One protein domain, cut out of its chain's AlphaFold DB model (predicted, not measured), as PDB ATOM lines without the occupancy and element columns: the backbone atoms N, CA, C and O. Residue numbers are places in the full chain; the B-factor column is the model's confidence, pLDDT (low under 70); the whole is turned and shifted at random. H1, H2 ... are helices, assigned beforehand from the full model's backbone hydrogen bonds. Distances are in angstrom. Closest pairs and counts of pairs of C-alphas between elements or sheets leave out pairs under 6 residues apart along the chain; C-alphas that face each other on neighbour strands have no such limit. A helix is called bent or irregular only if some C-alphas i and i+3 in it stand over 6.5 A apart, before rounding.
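AT A GLANCE: This is residues 536 to 642 of the 815 residues of an uncharacterized protein of Pythium brassicum (UniProt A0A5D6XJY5). What shape does the model make? One long, nearly straight helix, H5, has its first arm H5a in an up-and-down bundle with H1, H3 and H4, each running against the one before it in the chain; little H2 packs on H5a, and residues 624 to 642 stick out as a free arm. What is it built of? The printed part has 107 residues with five named helices, H1 to H5, and no named strand: all helix. How is it spread? It is loose, with a radius of gyration of the C-alphas of 17.4 A and spans of 68 by 25 by 23 A.

IN THESE COORDINATES: Where is the longest helix? H5, residues 598 to 641, was assigned as one helix by its hydrogen bonds but is bent: C-alphas 618 and 621 are 6.9 A apart. H5a, residues 598 to 618, measures 29.2 A; H5b, residues 621 to 641, measures 30.9 A and ends with C-alpha 641 at (55.379, -18.586, 19.021). Where are the others? H4 is residues 578 to 590, 18.7 A; H1, residues 536 to 547, 16.4 A, begins with C-alpha 536 at (24.261, 8.184, 32.688). H3, residues 564 to 573, is irregular, with C-alphas 566 and 569 7.0 A apart; H2 is residues 554 to 558.

HOW THE PARTS SIT: What touches H5a? H4 forms a hairpin with it, at a shallow tilt of 23 degrees, closest C-alphas Leu 585 and Arg 611, 5.7 A. H3 touches residues 610 to 618 alone, closest C-alphas Ile 564 and Met 610, 6.1 A. Are the backbones helical? Every O i to N i+4 pair is within hydrogen-bond range in H1, H2, H4, H5a and H5b; in H3, 3 of 6 are.

THE WHOLE: How large is it? The C-alphas of Arg 596 and Gly 642, the two farthest apart, are 68.0 A apart. Is it continuous and confident? The printed part has no cut and no long link; pLDDT is under 70 at residue 549 and residues 637 to 642.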
ATOM      1  N   MET A 536      25.135   7.116  32.199       89.06
ATOM      2  CA  MET A 536      24.261   8.184  32.688       89.06
ATOM      3  C   MET A 536      24.477   8.548  34.168       89.06
ATOM      4  O   MET A 536      24.435   9.737  34.490       89.06
ATOM      5  N   ASP A 537      24.740   7.592  35.075       92.19
ATOM      6  CA  ASP A 537      25.122   7.943  36.461       92.19
ATOM      7  C   ASP A 537      26.540   8.524  36.521       92.19
ATOM      8  O   ASP A 537      26.764   9.510  37.226       92.19
ATOM      9  N   ALA A 538      27.482   7.990  35.736       94.12
ATOM     10  CA  ALA A 538      28.854   8.491  35.689       94.12
ATOM     11  C   ALA A 538      28.916   9.979  35.300       94.12
ATOM     12  O   ALA A 538      29.627  10.764  35.936       94.12
ATOM     13  N   LEU A 539      28.129  10.378  34.296       93.56
ATOM     14  CA  LEU A 539      27.989  11.770  33.865       93.56
ATOM     15  C   LEU A 539      27.307  12.625  34.940       93.56
ATOM     16  O   LEU A 539      27.854  13.655  35.331       93.56
ATOM     17  N   GLN A 540      26.194  12.165  35.525       93.88
ATOM     18  CA  GLN A 540      25.545  12.873  36.639       93.88
ATOM     19  C   GLN A 540      26.466  13.033  37.859       93.88
ATOM     20  O   GLN A 540      26.338  13.999  38.612       93.88
ATOM     21  N   LYS A 541      27.367  12.078  38.114       94.19
ATOM     22  CA  LYS A 541      28.345  12.126  39.210       94.19
ATOM     23  C   LYS A 541      29.473  13.115  38.911       94.19
ATOM     24  O   LYS A 541      29.867  13.865  39.802       94.19
ATOM     25  N   LEU A 542      29.942  13.177  37.663       95.44
ATOM     26  CA  LEU A 542      30.877  14.205  37.205       95.44
ATOM     27  C   LEU A 542      30.265  15.614  37.315       95.44
ATOM     28  O   LEU A 542      30.909  16.506  37.864       95.44
ATOM     29  N   ASP A 543      29.020  15.805  36.875       94.75
ATOM     30  CA  ASP A 543      28.326  17.097  36.965       94.75
ATOM     31  C   ASP A 543      28.146  17.555  38.420       94.75
ATOM     32  O   ASP A 543      28.430  18.713  38.733       94.75
ATOM     33  N   ARG A 544      27.772  16.643  39.334       93.81
ATOM     34  CA  ARG A 544      27.754  16.894  40.789       93.81
ATOM     35  C   ARG A 544      29.122  17.386  41.289       93.81
ATOM     36  O   ARG A 544      29.206  18.462  41.879       93.81
ATOM     37  N   LEU A 545      30.206  16.677  40.958       93.25
ATOM     38  CA  LEU A 545      31.579  17.038  41.349       93.25
ATOM     39  C   LEU A 545      32.071  18.384  40.773       93.25
ATOM     40  O   LEU A 545      32.937  19.020  41.375       93.25
ATOM     41  N   LEU A 546      31.540  18.828  39.628       91.75
ATOM     42  CA  LEU A 546      31.840  20.136  39.028       91.75
ATOM     43  C   LEU A 546      30.963  21.264  39.603       91.75
ATOM     44  O   LEU A 546      31.407  22.417  39.702       91.75
ATOM     45  N   ALA A 547      29.719  20.951  39.978       87.38
ATOM     46  CA  ALA A 547      28.744  21.886  40.530       87.38
ATOM     47  C   ALA A 547      28.996  22.220  42.011       87.38
ATOM     48  O   ALA A 547      28.861  23.382  42.406       87.38
ATOM     49  N   GLU A 548      29.367  21.223  42.810       81.38
ATOM     50  CA  GLU A 548      29.494  21.314  44.262       81.38
ATOM     51  C   GLU A 548      30.814  21.957  44.720       81.38
ATOM     52  O   GLU A 548      31.827  21.979  44.017       81.38
ATOM     53  N   SER A 549      30.816  22.490  45.942       68.25
ATOM     54  CA  SER A 549      32.012  23.025  46.598       68.25
ATOM     55  C   SER A 549      32.178  22.397  47.982       68.25
ATOM     56  O   SER A 549      31.780  22.987  48.986       68.25
ATOM     57  N   SER A 550      32.757  21.194  48.042       70.75
ATOM     58  CA  SER A 550      33.100  20.560  49.322       70.75
ATOM     59  C   SER A 550      34.003  21.474  50.155       70.75
ATOM     60  O   SER A 550      34.973  22.047  49.655       70.75
ATOM     61  N   ASP A 551      33.713  21.623  51.447       74.69
ATOM     62  CA  ASP A 551      34.573  22.431  52.309       74.69
ATOM     63  C   ASP A 551      35.884  21.716  52.688       74.69
ATOM     64  O   ASP A 551      36.839  22.393  53.087       74.69
ATOM     65  N   ARG A 552      35.948  20.385  52.506       82.00
ATOM     66  CA  ARG A 552      37.095  19.518  52.824       82.00
ATOM     67  C   ARG A 552      38.217  19.619  51.766       82.00
ATOM     68  O   ARG A 552      37.943  19.844  50.587       82.00
ATOM     69  N   PRO A 553      39.493  19.404  52.140       83.56
ATOM     70  CA  PRO A 553      40.573  19.137  51.188       83.56
ATOM     71  C   PRO A 553      40.253  17.922  50.303       83.56
ATOM     72  O   PRO A 553      39.818  16.894  50.816       83.56
ATOM     73  N   ALA A 554      40.533  18.003  48.995       84.75
ATOM     74  CA  ALA A 554      40.167  16.961  48.021       84.75
ATOM     75  C   ALA A 554      40.621  15.543  48.426       84.75
ATOM     76  O   ALA A 554      39.834  14.604  48.376       84.75
ATOM     77  N   ILE A 555      41.853  15.415  48.926       86.12
ATOM     78  CA  ILE A 555      42.429  14.150  49.409       86.12
ATOM     79  C   ILE A 555      41.656  13.525  50.585       86.12
ATOM     80  O   ILE A 555      41.624  12.309  50.708       86.12
ATOM     81  N   GLN A 556      41.010  14.327  51.442       86.75
ATOM     82  CA  GLN A 556      40.199  13.804  52.549       86.75
ATOM     83  C   GLN A 556      38.837  13.299  52.062       86.75
ATOM     84  O   GLN A 556      38.360  12.294  52.573       86.75
ATOM     85  N   ALA A 557      38.251  13.950  51.054       87.00
ATOM     86  CA  ALA A 557      37.023  13.485  50.411       87.00
ATOM     87  C   ALA A 557      37.257  12.162  49.648       87.00
ATOM     88  O   ALA A 557      36.485  11.219  49.772       87.00
ATOM     89  N   GLU A 558      38.373  12.043  48.925       91.12
ATOM     90  CA  GLU A 558      38.715  10.836  48.149       91.12
ATOM     91  C   GLU A 558      39.081   9.625  49.019       91.12
ATOM     92  O   GLU A 558      38.787   8.493  48.642       91.12
ATOM     93  N   LEU A 559      39.663   9.856  50.203       89.12
ATOM     94  CA  LEU A 559      39.847   8.835  51.246       89.12
ATOM     95  C   LEU A 559      38.536   8.470  51.973       89.12
ATOM     96  O   LEU A 559      38.534   7.573  52.810       89.12
ATOM     97  N   GLN A 560      37.428   9.140  51.646       87.69
ATOM     98  CA  GLN A 560      36.067   8.845  52.113       87.69
ATOM     99  C   GLN A 560      35.144   8.379  50.966       87.69
ATOM    100  O   GLN A 560      33.940   8.273  51.163       87.69
ATOM    101  N   GLY A 561      35.694   8.097  49.774       86.69
ATOM    102  CA  GLY A 561      34.939   7.587  48.619       86.69
ATOM    103  C   GLY A 561      34.339   8.660  47.702       86.69
ATOM    104  O   GLY A 561      33.760   8.339  46.664       86.69
ATOM    105  N   GLU A 562      34.496   9.937  48.053       87.62
ATOM    106  CA  GLU A 562      34.029  11.093  47.282       87.62
ATOM    107  C   GLU A 562      35.129  11.623  46.327       87.62
ATOM    108  O   GLU A 562      36.128  10.964  46.029       87.62
ATOM    109  N   GLY A 563      34.968  12.850  45.823       91.19
ATOM    110  CA  GLY A 563      35.986  13.530  45.023       91.19
ATOM    111  C   GLY A 563      36.240  12.884  43.657       91.19
ATOM    112  O   GLY A 563      35.477  12.041  43.185       91.19
ATOM    113  N   ILE A 564      37.310  13.306  42.974       94.44
ATOM    114  CA  ILE A 564      37.467  13.005  41.542       94.44
ATOM    115  C   ILE A 564      37.876  11.553  41.258       94.44
ATOM    116  O   ILE A 564      37.586  11.036  40.182       94.44
ATOM    117  N   LEU A 565      38.492  10.860  42.225       94.69
ATOM    118  CA  LEU A 565      38.842   9.441  42.073       94.69
ATOM    119  C   LEU A 565      37.649   8.493  42.256       94.69
ATOM    120  O   LEU A 565      37.720   7.359  41.794       94.69
ATOM    121  N   SER A 566      36.521   8.970  42.790       94.56
ATOM    122  CA  SER A 566      35.264   8.207  42.856       94.56
ATOM    123  C   SER A 566      34.639   7.892  41.482       94.56
ATOM    124  O   SER A 566      33.635   7.178  41.405       94.56
ATOM    125  N   LEU A 567      35.231   8.415  40.399       95.88
ATOM    126  CA  LEU A 567      34.922   8.104  38.999       95.88
ATOM    127  C   LEU A 567      35.733   6.913  38.447       95.88
ATOM    128  O   LEU A 567      35.391   6.377  37.393       95.88
ATOM    129  N   LEU A 568      36.789   6.471  39.143       94.56
ATOM    130  CA  LEU A 568      37.675   5.393  38.691       94.56
ATOM    131  C   LEU A 568      36.952   4.050  38.424       94.56
ATOM    132  O   LEU A 568      37.284   3.431  37.414       94.56
ATOM    133  N   PRO A 569      35.939   3.612  39.208       94.25
ATOM    134  CA  PRO A 569      35.148   2.419  38.884       94.25
ATOM    135  C   PRO A 569      34.520   2.465  37.484       94.25
ATOM    136  O   PRO A 569      34.703   1.535  36.705       94.25
ATOM    137  N   TYR A 570      33.850   3.565  37.130       94.88
ATOM    138  CA  TYR A 570      33.192   3.759  35.829       94.88
ATOM    139  C   TYR A 570      34.213   3.797  34.678       94.88
ATOM    140  O   TYR A 570      33.979   3.243  33.606       94.88
ATOM    141  N   ILE A 571      35.389   4.392  34.919       94.81
ATOM    142  CA  ILE A 571      36.495   4.462  33.947       94.81
ATOM    143  C   ILE A 571      37.127   3.084  33.683       94.81
ATOM    144  O   ILE A 571      37.569   2.813  32.567       94.81
ATOM    145  N   ARG A 572      37.157   2.193  34.680       91.31
ATOM    146  CA  ARG A 572      37.609   0.797  34.517       91.31
ATOM    147  C   ARG A 572      36.532  -0.107  33.925       91.31
ATOM    148  O   ARG A 572      36.839  -1.043  33.190       91.31
ATOM    149  N   HIS A 573      35.274   0.162  34.258       91.19
ATOM    150  CA  HIS A 573      34.112  -0.552  33.731       91.19
ATOM    151  C   HIS A 573      33.779  -0.167  32.281       91.19
ATOM    152  O   HIS A 573      32.959  -0.819  31.644       91.19
ATOM    153  N   GLY A 574      34.408   0.895  31.767       91.94
ATOM    154  CA  GLY A 574      34.229   1.384  30.406       91.94
ATOM    155  C   GLY A 574      32.988   2.255  30.201       91.94
ATOM    156  O   GLY A 574      32.749   2.679  29.072       91.94
ATOM    157  N   THR A 575      32.241   2.579  31.258       94.31
ATOM    158  CA  THR A 575      31.043   3.433  31.206       94.31
ATOM    159  C   THR A 575      31.359   4.932  31.263       94.31
ATOM    160  O   THR A 575      30.492   5.752  30.984       94.31
ATOM    161  N   LEU A 576      32.609   5.324  31.545       94.81
ATOM    162  CA  LEU A 576      33.072   6.716  31.476       94.81
ATOM    163  C   LEU A 576      34.460   6.812  30.833       94.81
ATOM    164  O   LEU A 576      35.364   6.065  31.192       94.81
ATOM    165  N   PHE A 577      34.674   7.775  29.935       93.62
ATOM    166  CA  PHE A 577      36.007   8.035  29.385       93.62
ATOM    167  C   PHE A 577      36.812   9.011  30.261       93.62
ATOM    168  O   PHE A 577      36.382  10.133  30.534       93.62
ATOM    169  N   SER A 578      38.030   8.626  30.650       92.56
ATOM    170  CA  SER A 578      38.943   9.457  31.452       92.56
ATOM    171  C   SER A 578      39.307  10.783  30.772       92.56
ATOM    172  O   SER A 578      39.326  11.828  31.427       92.56
ATOM    173  N   GLY A 579      39.508  10.790  29.451       90.94
ATOM    174  CA  GLY A 579      39.784  12.019  28.702       90.94
ATOM    175  C   GLY A 579      38.605  13.002  28.673       90.94
ATOM    176  O   GLY A 579      38.822  14.213  28.649       90.94
ATOM    177  N   TYR A 580      37.362  12.517  28.775       92.44
ATOM    178  CA  TYR A 580      36.175  13.374  28.896       92.44
ATOM    179  C   TYR A 580      36.164  14.119  30.239       92.44
ATOM    180  O   TYR A 580      35.932  15.327  30.277       92.44
ATOM    181  N   VAL A 581      36.520  13.435  31.335       94.19
ATOM    182  CA  VAL A 581      36.691  14.049  32.666       94.19
ATOM    183  C   VAL A 581      37.757  15.151  32.632       94.19
ATOM    184  O   VAL A 581      37.542  16.243  33.162       94.19
ATOM    185  N   LEU A 582      38.894  14.905  31.966       92.12
ATOM    186  CA  LEU A 582      39.956  15.906  31.800       92.12
ATOM    187  C   LEU A 582      39.507  17.105  30.954       92.12
ATOM    188  O   LEU A 582      39.817  18.245  31.313       92.12
ATOM    189  N   HIS A 583      38.759  16.863  29.874       89.88
ATOM    190  CA  HIS A 583      38.193  17.910  29.026       89.88
ATOM    191  C   HIS A 583      37.195  18.784  29.801       89.88
ATOM    192  O   HIS A 583      37.350  20.005  29.819       89.88
ATOM    193  N   GLN A 584      36.235  18.188  30.518       91.94
ATOM    194  CA  GLN A 584      35.250  18.944  31.303       91.94
ATOM    195  C   GLN A 584      35.896  19.744  32.445       91.94
ATOM    196  O   GLN A 584      35.563  20.912  32.645       91.94
ATOM    197  N   LEU A 585      36.892  19.187  33.142       92.56
ATOM    198  CA  LEU A 585      37.664  19.933  34.146       92.56
ATOM    199  C   LEU A 585      38.465  21.092  33.527       92.56
ATOM    200  O   LEU A 585      38.578  22.159  34.133       92.56
ATOM    201  N   ALA A 586      39.026  20.921  32.326       90.81
ATOM    202  CA  ALA A 586      39.707  22.001  31.612       90.81
ATOM    203  C   ALA A 586      38.730  23.096  31.149       90.81
ATOM    204  O   ALA A 586      39.028  24.280  31.330       90.81
ATOM    205  N   ALA A 587      37.561  22.718  30.629       90.62
ATOM    206  CA  ALA A 587      36.490  23.631  30.248       90.62
ATOM    207  C   ALA A 587      35.980  24.434  31.457       90.62
ATOM    208  O   ALA A 587      36.022  25.661  31.420       90.62
ATOM    209  N   ALA A 588      35.615  23.772  32.561       91.88
ATOM    210  CA  ALA A 588      35.097  24.403  33.780       91.88
ATOM    211  C   ALA A 588      36.091  25.362  34.467       91.88
ATOM    212  O   ALA A 588      35.682  26.332  35.100       91.88
ATOM    213  N   ILE A 589      37.403  25.123  34.337       92.19
ATOM    214  CA  ILE A 589      38.446  26.061  34.792       92.19
ATOM    215  C   ILE A 589      38.563  27.271  33.855       92.19
ATOM    216  O   ILE A 589      38.874  28.368  34.317       92.19
ATOM    217  N   SER A 590      38.342  27.078  32.552       90.88
ATOM    218  CA  SER A 590      38.545  28.105  31.520       90.88
ATOM    219  C   SER A 590      37.330  29.024  31.352       90.88
ATOM    220  O   SER A 590      37.494  30.204  31.056       90.88
ATOM    221  N   SER A 591      36.121  28.509  31.594       91.62
ATOM    222  CA  SER A 591      34.869  29.276  31.656       91.62
ATOM    223  C   SER A 591      34.586  29.879  33.040       91.62
ATOM    224  O   SER A 591      33.566  30.547  33.222       91.62
ATOM    225  N   PHE A 592      35.467  29.660  34.025       90.94
ATOM    226  CA  PHE A 592      35.240  30.094  35.401       90.94
ATOM    227  C   PHE A 592      35.155  31.631  35.502       90.94
ATOM    228  O   PHE A 592      36.050  32.329  35.015       90.94
ATOM    229  N   PRO A 593      34.119  32.197  36.154       89.31
ATOM    230  CA  PRO A 593      33.937  33.643  36.221       89.31
ATOM    231  C   PRO A 593      35.074  34.336  36.996       89.31
ATOM    232  O   PRO A 593      35.623  33.765  37.946       89.31
ATOM    233  N   PRO A 594      35.421  35.594  36.652       88.50
ATOM    234  CA  PRO A 594      36.499  36.326  37.310       88.50
ATOM    235  C   PRO A 594      36.215  36.457  38.809       88.50
ATOM    236  O   PRO A 594      35.217  37.061  39.204       88.50
ATOM    237  N   CYS A 595      37.087  35.877  39.636       88.19
ATOM    238  CA  CYS A 595      36.845  35.685  41.064       88.19
ATOM    239  C   CYS A 595      36.723  37.020  41.817       88.19
ATOM    240  O   CYS A 595      37.690  37.776  41.904       88.19
ATOM    241  N   ARG A 596      35.555  37.285  42.408       89.19
ATOM    242  CA  ARG A 596      35.257  38.493  43.197       89.19
ATOM    243  C   ARG A 596      35.286  38.224  44.701       89.19
ATOM    244  O   ARG A 596      35.599  39.127  45.473       89.19
ATOM    245  N   THR A 597      34.983  37.000  45.131       89.94
ATOM    246  CA  THR A 597      34.903  36.618  46.549       89.94
ATOM    247  C   THR A 597      36.103  35.774  47.014       89.94
ATOM    248  O   THR A 597      37.023  35.445  46.256       89.94
ATOM    249  N   GLY A 598      36.144  35.433  48.308       87.06
ATOM    250  CA  GLY A 598      37.037  34.384  48.820       87.06
ATOM    251  C   GLY A 598      36.593  32.972  48.414       87.06
ATOM    252  O   GLY A 598      37.436  32.123  48.135       87.06
ATOM    253  N   HIS A 599      35.280  32.745  48.312       86.31
ATOM    254  CA  HIS A 599      34.692  31.461  47.935       86.31
ATOM    255  C   HIS A 599      34.994  31.112  46.468       86.31
ATOM    256  O   HIS A 599      35.451  30.006  46.193       86.31
ATOM    257  N   ASP A 600      34.875  32.072  45.545       88.38
ATOM    258  CA  ASP A 600      35.204  31.887  44.120       88.38
ATOM    259  C   ASP A 600      36.658  31.412  43.953       88.38
ATOM    260  O   ASP A 600      36.949  30.497  43.184       88.38
ATOM    261  N   ARG A 601      37.577  32.010  44.729       89.94
ATOM    262  CA  ARG A 601      39.001  31.646  44.743       89.94
ATOM    263  C   ARG A 601      39.231  30.253  45.329       89.94
ATOM    264  O   ARG A 601      40.042  29.515  44.773       89.94
ATOM    265  N   LYS A 602      38.506  29.864  46.391       89.06
ATOM    266  CA  LYS A 602      38.528  28.487  46.923       89.06
ATOM    267  C   LYS A 602      38.050  27.493  45.858       89.06
ATOM    268  O   LYS A 602      38.769  26.540  45.573       89.06
ATOM    269  N   ARG A 603      36.905  27.743  45.214       88.75
ATOM    270  CA  ARG A 603      36.334  26.852  44.191       88.75
ATOM    271  C   ARG A 603      37.236  26.715  42.958       88.75
ATOM    272  O   ARG A 603      37.494  25.596  42.526       88.75
ATOM    273  N   LEU A 604      37.801  27.810  42.439       91.75
ATOM    274  CA  LEU A 604      38.759  27.745  41.325       91.75
ATOM    275  C   LEU A 604      40.053  27.003  41.706       91.75
ATOM    276  O   LEU A 604      40.612  26.278  40.882       91.75
ATOM    277  N   ALA A 605      40.537  27.155  42.943       91.31
ATOM    278  CA  ALA A 605      41.674  26.380  43.436       91.31
ATOM    279  C   ALA A 605      41.336  24.882  43.534       91.31
ATOM    280  O   ALA A 605      42.127  24.054  43.086       91.31
ATOM    281  N   MET A 606      40.147  24.528  44.032       89.75
ATOM    282  CA  MET A 606      39.676  23.140  44.096       89.75
ATOM    283  C   MET A 606      39.551  22.498  42.712       89.75
ATOM    284  O   MET A 606      40.083  21.410  42.522       89.75
ATOM    285  N   LEU A 607      38.951  23.179  41.728       91.88
ATOM    286  CA  LEU A 607      38.876  22.678  40.347       91.88
ATOM    287  C   LEU A 607      40.276  22.414  39.765       91.88
ATOM    288  O   LEU A 607      40.502  21.387  39.126       91.88
ATOM    289  N   LYS A 608      41.253  23.290  40.039       92.69
ATOM    290  CA  LYS A 608      42.657  23.084  39.637       92.69
ATOM    291  C   LYS A 608      43.303  21.879  40.336       92.69
ATOM    292  O   LYS A 608      44.037  21.140  39.681       92.69
ATOM    293  N   VAL A 609      43.004  21.637  41.616       93.19
ATOM    294  CA  VAL A 609      43.446  20.427  42.339       93.19
ATOM    295  C   VAL A 609      42.792  19.170  41.755       93.19
ATOM    296  O   VAL A 609      43.507  18.220  41.449       93.19
ATOM    297  N   MET A 610      41.477  19.177  41.512       92.62
ATOM    298  CA  MET A 610      40.753  18.071  40.868       92.62
ATOM    299  C   MET A 610      41.340  17.746  39.490       92.62
ATOM    300  O   MET A 610      41.671  16.594  39.231       92.62
ATOM    301  N   ARG A 611      41.577  18.756  38.636       92.94
ATOM    302  CA  ARG A 611      42.248  18.574  37.335       92.94
ATOM    303  C   ARG A 611      43.648  17.986  37.484       92.94
ATOM    304  O   ARG A 611      44.008  17.096  36.720       92.94
ATOM    305  N   SER A 612      44.435  18.457  38.451       93.25
ATOM    306  CA  SER A 612      45.778  17.922  38.697       93.25
ATOM    307  C   SER A 612      45.737  16.455  39.131       93.25
ATOM    308  O   SER A 612      46.538  15.664  38.642       93.25
ATOM    309  N   ARG A 613      44.797  16.070  40.000       93.94
ATOM    310  CA  ARG A 613      44.660  14.690  40.491       93.94
ATOM    311  C   ARG A 613      44.064  13.742  39.453       93.94
ATOM    312  O   ARG A 613      44.555  12.623  39.325       93.94
ATOM    313  N   ALA A 614      43.100  14.205  38.658       94.31
ATOM    314  CA  ALA A 614      42.587  13.472  37.505       94.31
ATOM    315  C   ALA A 614      43.689  13.222  36.462       94.31
ATOM    316  O   ALA A 614      43.884  12.085  36.043       94.31
ATOM    317  N   LEU A 615      44.463  14.251  36.091       92.69
ATOM    318  CA  LEU A 615      45.544  14.116  35.105       92.69
ATOM    319  C   LEU A 615      46.636  13.143  35.572       92.69
ATOM    320  O   LEU A 615      47.177  12.401  34.755       92.69
ATOM    321  N   THR A 616      46.931  13.130  36.874       92.94
ATOM    322  CA  THR A 616      47.887  12.207  37.493       92.94
ATOM    323  C   THR A 616      47.366  10.767  37.518       92.94
ATOM    324  O   THR A 616      48.001   9.901  36.927       92.94
ATOM    325  N   HIS A 617      46.217  10.501  38.152       93.88
ATOM    326  CA  HIS A 617      45.772   9.128  38.441       93.88
ATOM    327  C   HIS A 617      44.816   8.529  37.395       93.88
ATOM    328  O   HIS A 617      44.910   7.343  37.104       93.88
ATOM    329  N   LEU A 618      43.896   9.321  36.829       93.75
ATOM    330  CA  LEU A 618      42.908   8.842  35.840       93.75
ATOM    331  C   LEU A 618      43.455   8.872  34.402       93.75
ATOM    332  O   LEU A 618      42.959   8.148  33.541       93.75
ATOM    333  N   GLY A 619      44.453   9.725  34.156       91.44
ATOM    334  CA  GLY A 619      45.239   9.772  32.926       91.44
ATOM    335  C   GLY A 619      46.582   9.065  33.083       91.44
ATOM    336  O   GLY A 619      46.686   7.865  32.872       91.44
ATOM    337  N   ARG A 620      47.621   9.812  33.471       90.75
ATOM    338  CA  ARG A 620      49.034   9.436  33.306       90.75
ATOM    339  C   ARG A 620      49.431   8.092  33.935       90.75
ATOM    340  O   ARG A 620      50.047   7.275  33.258       90.75
ATOM    341  N   GLU A 621      49.103   7.854  35.206       92.19
ATOM    342  CA  GLU A 621      49.444   6.598  35.901       92.19
ATOM    343  C   GLU A 621      48.644   5.401  35.364       92.19
ATOM    344  O   GLU A 621      49.193   4.308  35.220       92.19
ATOM    345  N   ARG A 622      47.367   5.610  35.020       92.50
ATOM    346  CA  ARG A 622      46.515   4.581  34.412       92.50
ATOM    347  C   ARG A 622      46.997   4.214  33.011       92.50
ATOM    348  O   ARG A 622      47.185   3.038  32.732       92.50
ATOM    349  N   ASP A 623      47.245   5.195  32.150       92.19
ATOM    350  CA  ASP A 623      47.722   4.963  30.784       92.19
ATOM    351  C   ASP A 623      49.122   4.310  30.774       92.19
ATOM    352  O   ASP A 623      49.406   3.499  29.895       92.19
ATOM    353  N   TYR A 624      49.969   4.565  31.785       92.69
ATOM    354  CA  TYR A 624      51.218   3.812  31.977       92.69
ATOM    355  C   TYR A 624      50.965   2.344  32.360       92.69
ATOM    356  O   TYR A 624      51.582   1.441  31.795       92.69
ATOM    357  N   ALA A 625      50.019   2.081  33.267       92.50
ATOM    358  CA  ALA A 625      49.622   0.721  33.633       92.50
ATOM    359  C   ALA A 625      49.012  -0.053  32.441       92.50
ATOM    360  O   ALA A 625      49.318  -1.231  32.253       92.50
ATOM    361  N   LEU A 626      48.219   0.616  31.592       91.56
ATOM    362  CA  LEU A 626      47.714   0.065  30.328       91.56
ATOM    363  C   LEU A 626      48.847  -0.215  29.326       91.56
ATOM    364  O   LEU A 626      48.872  -1.280  28.711       91.56
ATOM    365  N   TYR A 627      49.824   0.689  29.205       91.81
ATOM    366  CA  TYR A 627      51.012   0.488  28.372       91.81
ATOM    367  C   TYR A 627      51.834  -0.737  28.814       91.81
ATOM    368  O   TYR A 627      52.224  -1.544  27.968       91.81
ATOM    369  N   LEU A 628      52.040  -0.938  30.122       91.06
ATOM    370  CA  LEU A 628      52.717  -2.131  30.648       91.06
ATOM    371  C   LEU A 628      51.917  -3.423  30.378       91.06
ATOM    372  O   LEU A 628      52.515  -4.459  30.078       91.06
ATOM    373  N   ALA A 629      50.581  -3.376  30.428       89.25
ATOM    374  CA  ALA A 629      49.726  -4.511  30.067       89.25
ATOM    375  C   ALA A 629      49.820  -4.861  28.568       89.25
ATOM    376  O   ALA A 629      49.995  -6.027  28.206       89.25
ATOM    377  N   ILE A 630      49.813  -3.853  27.687       87.75
ATOM    378  CA  ILE A 630      50.040  -4.052  26.250       87.75
ATOM    379  C   ILE A 630      51.441  -4.631  26.003       87.75
ATOM    380  O   ILE A 630      51.555  -5.654  25.324       87.75
ATOM    381  N   TRP A 631      52.496  -4.043  26.581       89.75
ATOM    382  CA  TRP A 631      53.875  -4.514  26.405       89.75
ATOM    383  C   TRP A 631      54.048  -5.969  26.860       89.75
ATOM    384  O   TRP A 631      54.537  -6.796  26.090       89.75
ATOM    385  N   THR A 632      53.584  -6.317  28.067       87.25
ATOM    386  CA  THR A 632      53.659  -7.702  28.570       87.25
ATOM    387  C   THR A 632      52.921  -8.685  27.661       87.25
ATOM    388  O   THR A 632      53.468  -9.748  27.367       87.25
ATOM    389  N   SER A 633      51.747  -8.320  27.126       82.12
ATOM    390  CA  SER A 633      51.012  -9.180  26.187       82.12
ATOM    391  C   SER A 633      51.821  -9.523  24.926       82.12
ATOM    392  O   SER A 633      51.847 -10.684  24.514       82.12
ATOM    393  N   ILE A 634      52.549  -8.549  24.366       82.94
ATOM    394  CA  ILE A 634      53.383  -8.718  23.164       82.94
ATOM    395  C   ILE A 634      54.575  -9.644  23.461       82.94
ATOM    396  O   ILE A 634      54.845 -10.575  22.697       82.94
ATOM    397  N   GLN A 635      55.254  -9.461  24.601       82.88
ATOM    398  CA  GLN A 635      56.389 -10.319  24.973       82.88
ATOM    399  C   GLN A 635      55.961 -11.765  25.280       82.88
ATOM    400  O   GLN A 635      56.680 -12.711  24.941       82.88
ATOM    401  N   CYS A 636      54.778 -11.968  25.869       75.25
ATOM    402  CA  CYS A 636      54.208 -13.301  26.081       75.25
ATOM    403  C   CYS A 636      53.881 -14.015  24.758       75.25
ATOM    404  O   CYS A 636      54.184 -15.201  24.617       75.25
ATOM    405  N   GLN A 637      53.313 -13.303  23.778       68.06
ATOM    406  CA  GLN A 637      53.014 -13.852  22.449       68.06
ATOM    407  C   GLN A 637      54.288 -14.284  21.710       68.06
ATOM    408  O   GLN A 637      54.345 -15.399  21.192       68.06
ATOM    409  N   SER A 638      55.337 -13.451  21.730       62.78
ATOM    410  CA  SER A 638      56.630 -13.769  21.108       62.78
ATOM    411  C   SER A 638      57.246 -15.064  21.654       62.78
ATOM    412  O   SER A 638      57.675 -15.916  20.878       62.78
ATOM    413  N   LYS A 639      57.231 -15.264  22.980       58.78
ATOM    414  CA  LYS A 639      57.759 -16.489  23.603       58.78
ATOM    415  C   LYS A 639      56.920 -17.731  23.281       58.78
ATOM    416  O   LYS A 639      57.484 -18.804  23.090       58.78
ATOM    417  N   ALA A 640      55.597 -17.593  23.177       53.41
ATOM    418  CA  ALA A 640      54.701 -18.698  22.829       53.41
ATOM    419  C   ALA A 640      54.843 -19.162  21.364       53.41
ATOM    420  O   ALA A 640      54.659 -20.346  21.078       53.41
ATOM    421  N   ALA A 641      55.215 -18.265  20.443       47.12
ATOM    422  CA  ALA A 641      55.379 -18.586  19.021       47.12
ATOM    423  C   ALA A 641      56.418 -19.697  18.756       47.12
ATOM    424  O   ALA A 641      56.284 -20.445  17.791       47.12
ATOM    425  N   GLY A 642      57.410 -19.865  19.640       40.88
ATOM    426  CA  GLY A 642      58.426 -20.919  19.535       40.88
ATOM    427  C   GLY A 642      57.964 -22.338  19.902       40.88
ATOM    428  O   GLY A 642      58.772 -23.259  19.814       40.88
TER     429      GLY A 642